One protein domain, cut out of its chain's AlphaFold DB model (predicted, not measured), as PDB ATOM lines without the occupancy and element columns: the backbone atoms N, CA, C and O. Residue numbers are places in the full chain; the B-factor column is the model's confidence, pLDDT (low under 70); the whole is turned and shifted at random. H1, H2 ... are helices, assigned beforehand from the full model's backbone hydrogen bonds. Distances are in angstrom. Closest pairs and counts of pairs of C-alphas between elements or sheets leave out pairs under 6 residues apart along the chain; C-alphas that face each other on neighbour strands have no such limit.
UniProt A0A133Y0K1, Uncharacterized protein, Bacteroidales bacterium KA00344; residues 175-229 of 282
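Overview. This is residues 175 to 229 of the 282 residues of an uncharacterized protein of Bacteroidales bacterium KA00344 (UniProt A0A133Y0K1). Picture a short helical hairpin, H2 and H3, with the longer helix H1 crossing H3 steeply and the short H4 packed on H2. From the end of H1, residues 189 to 196 swing in an arc to the beginning of H2. The printed part has 55 residues with four named helices, in the order H1, H2, H3, H4, and no named strand; the class is all helix. It is compact and rounded, with a radius of gyration of the C-alphas of 9.6 A and spans of 25 by 21 by 18 A.

Arrangement. Begin with H1, residues 176 to 188, and compare it with H3, residues 209 to 219: they touch, closest at the C-alphas of Val 180 and Leu 213, 6.1 A apart, and run opposite ways at a steep tilt of 57 degrees. H2, residues 197 to 203, is the hub, touching three helices. H1, with residues 183 to 187 alone, only just touches H2, with 3 pairs of C-alphas within 8 A; the closest are Met 183 and Ile 203, 7.1 A. Their lines are about perpendicular, only just, at 70.0 degrees. H2 and H3 form a helical hairpin, opposite ways at a shallow tilt of 15 degrees; look at the C-alphas of Val 202 and Met 212, their closest, 5.1 A apart. H4, residues 221 to 224, touches H2, closest at the C-alphas of Gly 199 and Val 224, 4.7 A. The helix packing is mostly crossed, only just: 1 of 3 pairs is at a shallow tilt. In H1, H2 and H3 every O i to N i+4 pair is within hydrogen-bond range; H4 is too short for one.

Along the chain. Find C-alpha 176 at (-7.771, -3.235, -38.436); from there H1 runs 18.2 A to C-alpha 188. H2 covers 10.1 A, and H3 15.2 A from C-alpha 209 at (-13.088, 6.622, -38.781). H4, 5.2 A, ends at C-alpha 224, (-3.542, -1.304, -30.695).

Size, cuts and confidence. The C-alphas of Lys 190 and Ala 229, the two farthest apart, are 25.9 A apart. The printed part has no cut and no long link. Its mean pLDDT is 90.2, and in this predicted model residue 192 is the one printed residue under 70.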
ATOM      1  N   THR A 175      -9.741  -7.745 -38.289       86.69
ATOM      2  CA  THR A 175      -9.001  -6.823 -39.157       86.69
ATOM      3  C   THR A 175      -8.851  -5.451 -38.479       86.69
ATOM      4  O   THR A 175      -9.620  -5.123 -37.564       86.69
ATOM      5  N   PRO A 176      -7.888  -4.616 -38.909       90.19
ATOM      6  CA  PRO A 176      -7.771  -3.235 -38.436       90.19
ATOM      7  C   PRO A 176      -9.082  -2.443 -38.562       90.19
ATOM      8  O   PRO A 176      -9.462  -1.716 -37.646       90.19
ATOM      9  N   GLU A 177      -9.828  -2.630 -39.648       91.31
ATOM     10  CA  GLU A 177     -11.104  -1.962 -39.919       91.31
ATOM     11  C   GLU A 177     -12.203  -2.411 -38.947       91.31
ATOM     12  O   GLU A 177     -12.955  -1.588 -38.417       91.31
ATOM     13  N   GLU A 178     -12.295  -3.714 -38.673       88.62
ATOM     14  CA  GLU A 178     -13.213  -4.261 -37.670       88.62
ATOM     15  C   GLU A 178     -12.880  -3.731 -36.270       88.62
ATOM     16  O   GLU A 178     -13.782  -3.378 -35.506       88.62
ATOM     17  N   GLN A 179     -11.590  -3.605 -35.947       91.31
ATOM     18  CA  GLN A 179     -11.146  -3.038 -34.680       91.31
ATOM     19  C   GLN A 179     -11.479  -1.547 -34.563       91.31
ATOM     20  O   GLN A 179     -11.980  -1.124 -33.520       91.31
ATOM     21  N   VAL A 180     -11.294  -0.755 -35.624       93.31
ATOM     22  CA  VAL A 180     -11.731   0.653 -35.660       93.31
ATOM     23  C   VAL A 180     -13.237   0.757 -35.468       93.31
ATOM     24  O   VAL A 180     -13.696   1.584 -34.682       93.31
ATOM     25  N   ASN A 181     -14.021  -0.095 -36.131       92.12
ATOM     26  CA  ASN A 181     -15.472  -0.112 -35.965       92.12
ATOM     27  C   ASN A 181     -15.880  -0.437 -34.522       92.12
ATOM     28  O   ASN A 181     -16.767   0.228 -33.982       92.12
ATOM     29  N   ALA A 182     -15.215  -1.399 -33.877       88.19
ATOM     30  CA  ALA A 182     -15.440  -1.712 -32.468       88.19
ATOM     31  C   ALA A 182     -15.110  -0.512 -31.562       88.19
ATOM     32  O   ALA A 182     -15.943  -0.101 -30.755       88.19
ATOM     33  N   MET A 183     -13.938   0.108 -31.744       92.19
ATOM     34  CA  MET A 183     -13.509   1.269 -30.954       92.19
ATOM     35  C   MET A 183     -14.443   2.471 -31.148       92.19
ATOM     36  O   MET A 183     -14.844   3.103 -30.173       92.19
ATOM     37  N   TYR A 184     -14.849   2.748 -32.388       94.00
ATOM     38  CA  TYR A 184     -15.801   3.807 -32.719       94.00
ATOM     39  C   TYR A 184     -17.160   3.587 -32.044       94.00
ATOM     40  O   TYR A 184     -17.721   4.516 -31.462       94.00
ATOM     41  N   ASN A 185     -17.696   2.364 -32.102       91.00
ATOM     42  CA  ASN A 185     -18.987   2.038 -31.498       91.00
ATOM     43  C   ASN A 185     -18.938   2.131 -29.968       91.00
ATOM     44  O   ASN A 185     -19.884   2.637 -29.368       91.00
ATOM     45  N   ASN A 186     -17.830   1.721 -29.345       88.56
ATOM     46  CA  ASN A 186     -17.631   1.868 -27.903       88.56
ATOM     47  C   ASN A 186     -17.681   3.344 -27.482       88.56
ATOM     48  O   ASN A 186     -18.416   3.689 -26.558       88.56
ATOM     49  N   LEU A 187     -16.977   4.223 -28.206       89.88
ATOM     50  CA  LEU A 187     -16.982   5.668 -27.948       89.88
ATOM     51  C   LEU A 187     -18.365   6.286 -28.180       89.88
ATOM     52  O   LEU A 187     -18.868   7.012 -27.324       89.88
ATOM     53  N   LYS A 188     -19.018   5.947 -29.300       91.88
ATOM     54  CA  LYS A 188     -20.370   6.421 -29.633       91.88
ATOM     55  C   LYS A 188     -21.388   6.046 -28.549       91.88
ATOM     56  O   LYS A 188     -22.231   6.864 -28.193       91.88
ATOM     57  N   ASN A 189     -21.290   4.830 -28.016       89.94
ATOM     58  CA  ASN A 189     -22.178   4.313 -26.974       89.94
ATOM     59  C   ASN A 189     -21.721   4.672 -25.549       89.94
ATOM     60  O   ASN A 189     -22.308   4.182 -24.587       89.94
ATOM     61  N   LYS A 190     -20.689   5.518 -25.398       85.56
ATOM     62  CA  LYS A 190     -20.122   5.948 -24.106       85.56
ATOM     63  C   LYS A 190     -19.701   4.777 -23.205       85.56
ATOM     64  O   LYS A 190     -19.758   4.874 -21.980       85.56
ATOM     65  N   LEU A 191     -19.270   3.670 -23.809       80.50
ATOM     66  CA  LEU A 191     -18.712   2.540 -23.077       80.50
ATOM     67  C   LEU A 191     -17.318   2.912 -22.568       80.50
ATOM     68  O   LEU A 191     -16.492   3.449 -23.307       80.50
ATOM     69  N   THR A 192     -17.052   2.619 -21.296       69.50
ATOM     70  CA  THR A 192     -15.730   2.851 -20.706       69.50
ATOM     71  C   THR A 192     -14.816   1.688 -21.078       69.50
ATOM     72  O   THR A 192     -15.057   0.553 -20.671       69.50
ATOM     73  N   CYS A 193     -13.770   1.964 -21.857       71.06
ATOM     74  CA  CYS A 193     -12.770   0.976 -22.253       71.06
ATOM     75  C   CYS A 193     -11.372   1.476 -21.871       71.06
ATOM     76  O   CYS A 193     -10.957   2.557 -22.293       71.06
ATOM     77  N   ASN A 194     -10.630   0.674 -21.109       79.00
ATOM     78  CA  ASN A 194      -9.249   0.980 -20.744       79.00
ATOM     79  C   ASN A 194      -8.307   0.545 -21.870       79.00
ATOM     80  O   ASN A 194      -7.857  -0.597 -21.916       79.00
ATOM     81  N   TYR A 195      -8.017   1.460 -22.796       83.88
ATOM     82  CA  TYR A 195      -7.075   1.197 -23.882       83.88
ATOM     83  C   TYR A 195      -5.616   1.414 -23.453       83.88
ATOM     84  O   TYR A 195      -5.282   2.365 -22.740       83.88
ATOM     85  N   ALA A 196      -4.725   0.571 -23.977       86.00
ATOM     86  CA  ALA A 196      -3.279   0.782 -23.927       86.00
ATOM     87  C   ALA A 196      -2.874   2.086 -24.661       86.00
ATOM     88  O   ALA A 196      -3.680   2.637 -25.416       86.00
ATOM     89  N   PRO A 197      -1.638   2.603 -24.490       91.69
ATOM     90  CA  PRO A 197      -1.207   3.864 -25.108       91.69
ATOM     91  C   PRO A 197      -1.465   3.966 -26.622       91.69
ATOM     92  O   PRO A 197      -1.980   4.986 -27.073       91.69
ATOM     93  N   ALA A 198      -1.202   2.900 -27.386       92.19
ATOM     94  CA  ALA A 198      -1.483   2.849 -28.824       92.19
ATOM     95  C   ALA A 198      -2.985   3.002 -29.132       92.19
ATOM     96  O   ALA A 198      -3.377   3.817 -29.962       92.19
ATOM     97  N   GLY A 199      -3.850   2.286 -28.404       91.88
ATOM     98  CA  GLY A 199      -5.302   2.433 -28.535       91.88
ATOM     99  C   GLY A 199      -5.814   3.804 -28.088       91.88
ATOM    100  O   GLY A 199      -6.729   4.342 -28.709       91.88
ATOM    101  N   ARG A 200      -5.187   4.426 -27.076       93.44
ATOM    102  CA  ARG A 200      -5.483   5.814 -26.681       93.44
ATOM    103  C   ARG A 200      -5.163   6.814 -27.795       93.44
ATOM    104  O   ARG A 200      -5.929   7.752 -27.999       93.44
ATOM    105  N   ALA A 201      -4.083   6.598 -28.546       94.81
ATOM    106  CA  ALA A 201      -3.771   7.422 -29.711       94.81
ATOM    107  C   ALA A 201      -4.851   7.292 -30.800       94.81
ATOM    108  O   ALA A 201      -5.299   8.301 -31.339       94.81
ATOM    109  N   VAL A 202      -5.352   6.079 -31.053       95.12
ATOM    110  CA  VAL A 202      -6.441   5.840 -32.019       95.12
ATOM    111  C   VAL A 202      -7.735   6.539 -31.608       95.12
ATOM    112  O   VAL A 202      -8.309   7.268 -32.414       95.12
ATOM    113  N   ILE A 203      -8.198   6.382 -30.361       94.31
ATOM    114  CA  ILE A 203      -9.447   7.039 -29.927       94.31
ATOM    115  C   ILE A 203      -9.340   8.569 -29.922       94.31
ATOM    116  O   ILE A 203     -10.364   9.232 -30.035       94.31
ATOM    117  N   SER A 204      -8.128   9.138 -29.851       94.81
ATOM    118  CA  SER A 204      -7.929  10.591 -29.951       94.81
ATOM    119  C   SER A 204      -8.290  11.161 -31.329       94.81
ATOM    120  O   SER A 204      -8.446  12.370 -31.469       94.81
ATOM    121  N   ARG A 205      -8.442  10.297 -32.346       96.62
ATOM    122  CA  ARG A 205      -8.862  10.655 -33.710       96.62
ATOM    123  C   ARG A 205     -10.379  10.603 -33.927       96.62
ATOM    124  O   ARG A 205     -10.858  10.944 -35.003       96.62
ATOM    125  N   TYR A 206     -11.150  10.163 -32.931       93.88
ATOM    126  CA  TYR A 206     -12.613  10.148 -33.002       93.88
ATOM    127  C   TYR A 206     -13.178  11.576 -33.199       93.88
ATOM    128  O   TYR A 206     -12.661  12.502 -32.572       93.88
ATOM    129  N   PRO A 207     -14.252  11.786 -33.994       95.00
ATOM    130  CA  PRO A 207     -15.118  10.787 -34.637       95.00
ATOM    131  C   PRO A 207     -14.711  10.359 -36.056       95.00
ATOM    132  O   PRO A 207     -15.488   9.678 -36.723       95.00
ATOM    133  N   ASP A 208     -13.530  10.717 -36.550       96.69
ATOM    134  CA  ASP A 208     -13.152  10.379 -37.923       96.69
ATOM    135  C   ASP A 208     -12.637   8.932 -38.028       96.69
ATOM    136  O   ASP A 208     -11.515   8.611 -37.638       96.69
ATOM    137  N   LYS A 209     -13.460   8.033 -38.588       95.19
ATOM    138  CA  LYS A 209     -13.088   6.622 -38.781       95.19
ATOM    139  C   LYS A 209     -11.878   6.434 -39.697       95.19
ATOM    140  O   LYS A 209     -11.138   5.471 -39.497       95.19
ATOM    141  N   GLN A 210     -11.681   7.294 -40.698       96.19
ATOM    142  CA  GLN A 210     -10.539   7.178 -41.603       96.19
ATOM    143  C   GLN A 210      -9.247   7.556 -40.879       96.19
ATOM    144  O   GLN A 210      -8.261   6.830 -40.982       96.19
ATOM    145  N   GLU A 211      -9.264   8.627 -40.084       96.88
ATOM    146  CA  GLU A 211      -8.111   9.010 -39.262       96.88
ATOM    147  C   GLU A 211      -7.837   8.000 -38.143       96.88
ATOM    148  O   GLU A 211      -6.679   7.667 -37.883       96.88
ATOM    149  N   MET A 212      -8.881   7.428 -37.530       97.00
ATOM    150  CA  MET A 212      -8.726   6.308 -36.596       97.00
ATOM    151  C   MET A 212      -8.028   5.117 -37.267       97.00
ATOM    152  O   MET A 212      -7.099   4.558 -36.689       97.00
ATOM    153  N   LEU A 213      -8.425   4.743 -38.489       96.50
ATOM    154  CA  LEU A 213      -7.804   3.637 -39.226       96.50
ATOM    155  C   LEU A 213      -6.349   3.924 -39.604       96.50
ATOM    156  O   LEU A 213      -5.491   3.066 -39.401       96.50
ATOM    157  N   LYS A 214      -6.044   5.132 -40.089       96.12
ATOM    158  CA  LYS A 214      -4.659   5.552 -40.362       96.12
ATOM    159  C   LYS A 214      -3.793   5.459 -39.108       96.12
ATOM    160  O   LYS A 214      -2.681   4.941 -39.163       96.12
ATOM    161  N   GLU A 215      -4.313   5.912 -37.970       96.94
ATOM    162  CA  GLU A 215      -3.611   5.838 -36.689       96.94
ATOM    163  C   GLU A 215      -3.406   4.385 -36.227       96.94
ATOM    164  O   GLU A 215      -2.349   4.080 -35.682       96.94
ATOM    165  N   VAL A 216      -4.340   3.463 -36.507       95.31
ATOM    166  CA  VAL A 216      -4.148   2.026 -36.234       95.31
ATOM    167  C   VAL A 216      -2.953   1.466 -36.999       95.31
ATOM    168  O   VAL A 216      -2.099   0.811 -36.402       95.31
ATOM    169  N   TYR A 217      -2.856   1.746 -38.301       93.88
ATOM    170  CA  TYR A 217      -1.709   1.305 -39.099       93.88
ATOM    171  C   TYR A 217      -0.405   1.974 -38.642       93.88
ATOM    172  O   TYR A 217       0.624   1.307 -38.567       93.88
ATOM    173  N   ARG A 218      -0.450   3.256 -38.252       94.88
ATOM    174  CA  ARG A 218       0.712   3.997 -37.729       94.88
ATOM    175  C   ARG A 218       1.265   3.408 -36.428       94.88
ATOM    176  O   ARG A 218       2.470   3.436 -36.210       94.88
ATOM    177  N   GLN A 219       0.387   2.923 -35.554       93.50
ATOM    178  CA  GLN A 219       0.751   2.333 -34.262       93.50
ATOM    179  C   GLN A 219       1.132   0.850 -34.353       93.50
ATOM    180  O   GLN A 219       1.565   0.299 -33.348       93.50
ATOM    181  N   GLU A 220       0.977   0.227 -35.525       90.38
ATOM    182  CA  GLU A 220       0.863  -1.220 -35.746       90.38
ATOM    183  C   GLU A 220      -0.422  -1.825 -35.135       90.38
ATOM    184  O   GLU A 220      -0.653  -1.728 -33.923       90.38
ATOM    185  N   PRO A 221      -1.254  -2.532 -35.928       89.19
ATOM    186  CA  PRO A 221      -2.540  -3.045 -35.449       89.19
ATOM    187  C   PRO A 221      -2.453  -3.929 -34.197       89.19
ATOM    188  O   PRO A 221      -3.259  -3.778 -33.276       89.19
ATOM    189  N   SER A 222      -1.447  -4.803 -34.113       88.06
ATOM    190  CA  SER A 222      -1.253  -5.732 -32.989       88.06
ATOM    191  C   SER A 222      -0.874  -5.044 -31.667       88.06
ATOM    192  O   SER A 222      -1.071  -5.620 -30.592       88.06
ATOM    193  N   LYS A 223      -0.352  -3.808 -31.723       89.19
ATOM    194  CA  LYS A 223      -0.075  -2.963 -30.548       89.19
ATOM    195  C   LYS A 223      -1.318  -2.203 -30.090       89.19
ATOM    196  O   LYS A 223      -1.450  -1.912 -28.902       89.19
ATOM    197  N   VAL A 224      -2.237  -1.902 -31.012       88.00
ATOM    198  CA  VAL A 224      -3.542  -1.304 -30.695       88.00
ATOM    199  C   VAL A 224      -4.468  -2.329 -30.051       88.00
ATOM    200  O   VAL A 224      -5.130  -2.020 -29.060       88.00
ATOM    201  N   SER A 225      -4.525  -3.538 -30.608       86.50
ATOM    202  CA  SER A 225      -5.352  -4.626 -30.096       86.50
ATOM    203  C   SER A 225      -4.743  -5.975 -30.426       86.50
ATOM    204  O   SER A 225      -4.356  -6.235 -31.564       86.50
ATOM    205  N   LYS A 226      -4.737  -6.878 -29.445       85.00
ATOM    206  CA  LYS A 226      -4.277  -8.256 -29.639       85.00
ATOM    207  C   LYS A 226      -5.161  -9.035 -30.609       85.00
ATOM    208  O   LYS A 226      -4.646  -9.883 -31.327       85.00
ATOM    209  N   HIS A 227      -6.435  -8.670 -30.751       82.81
ATOM    210  CA  HIS A 227      -7.285  -9.240 -31.801       82.81
ATOM    211  C   HIS A 227      -6.786  -8.916 -33.212       82.81
ATOM    212  O   HIS A 227      -7.117  -9.640 -34.137       82.81
ATOM    213  N   CYS A 228      -5.977  -7.873 -33.407       83.38
ATOM    214  CA  CYS A 228      -5.389  -7.562 -34.710       83.38
ATOM    215  C   CYS A 228      -4.024  -8.225 -34.940       83.38
ATOM    216  O   CYS A 228      -3.324  -7.861 -35.885       83.38
ATOM    217  N   ALA A 229      -3.612  -9.157 -34.074       81.81
ATOM    218  CA  ALA A 229      -2.441  -9.990 -34.316       81.81
ATOM    219  C   ALA A 229      -2.689 -10.989 -35.462       81.81
ATOM    220  O   ALA A 229      -3.833 -11.333 -35.768       81.81
TER     221      ALA A 229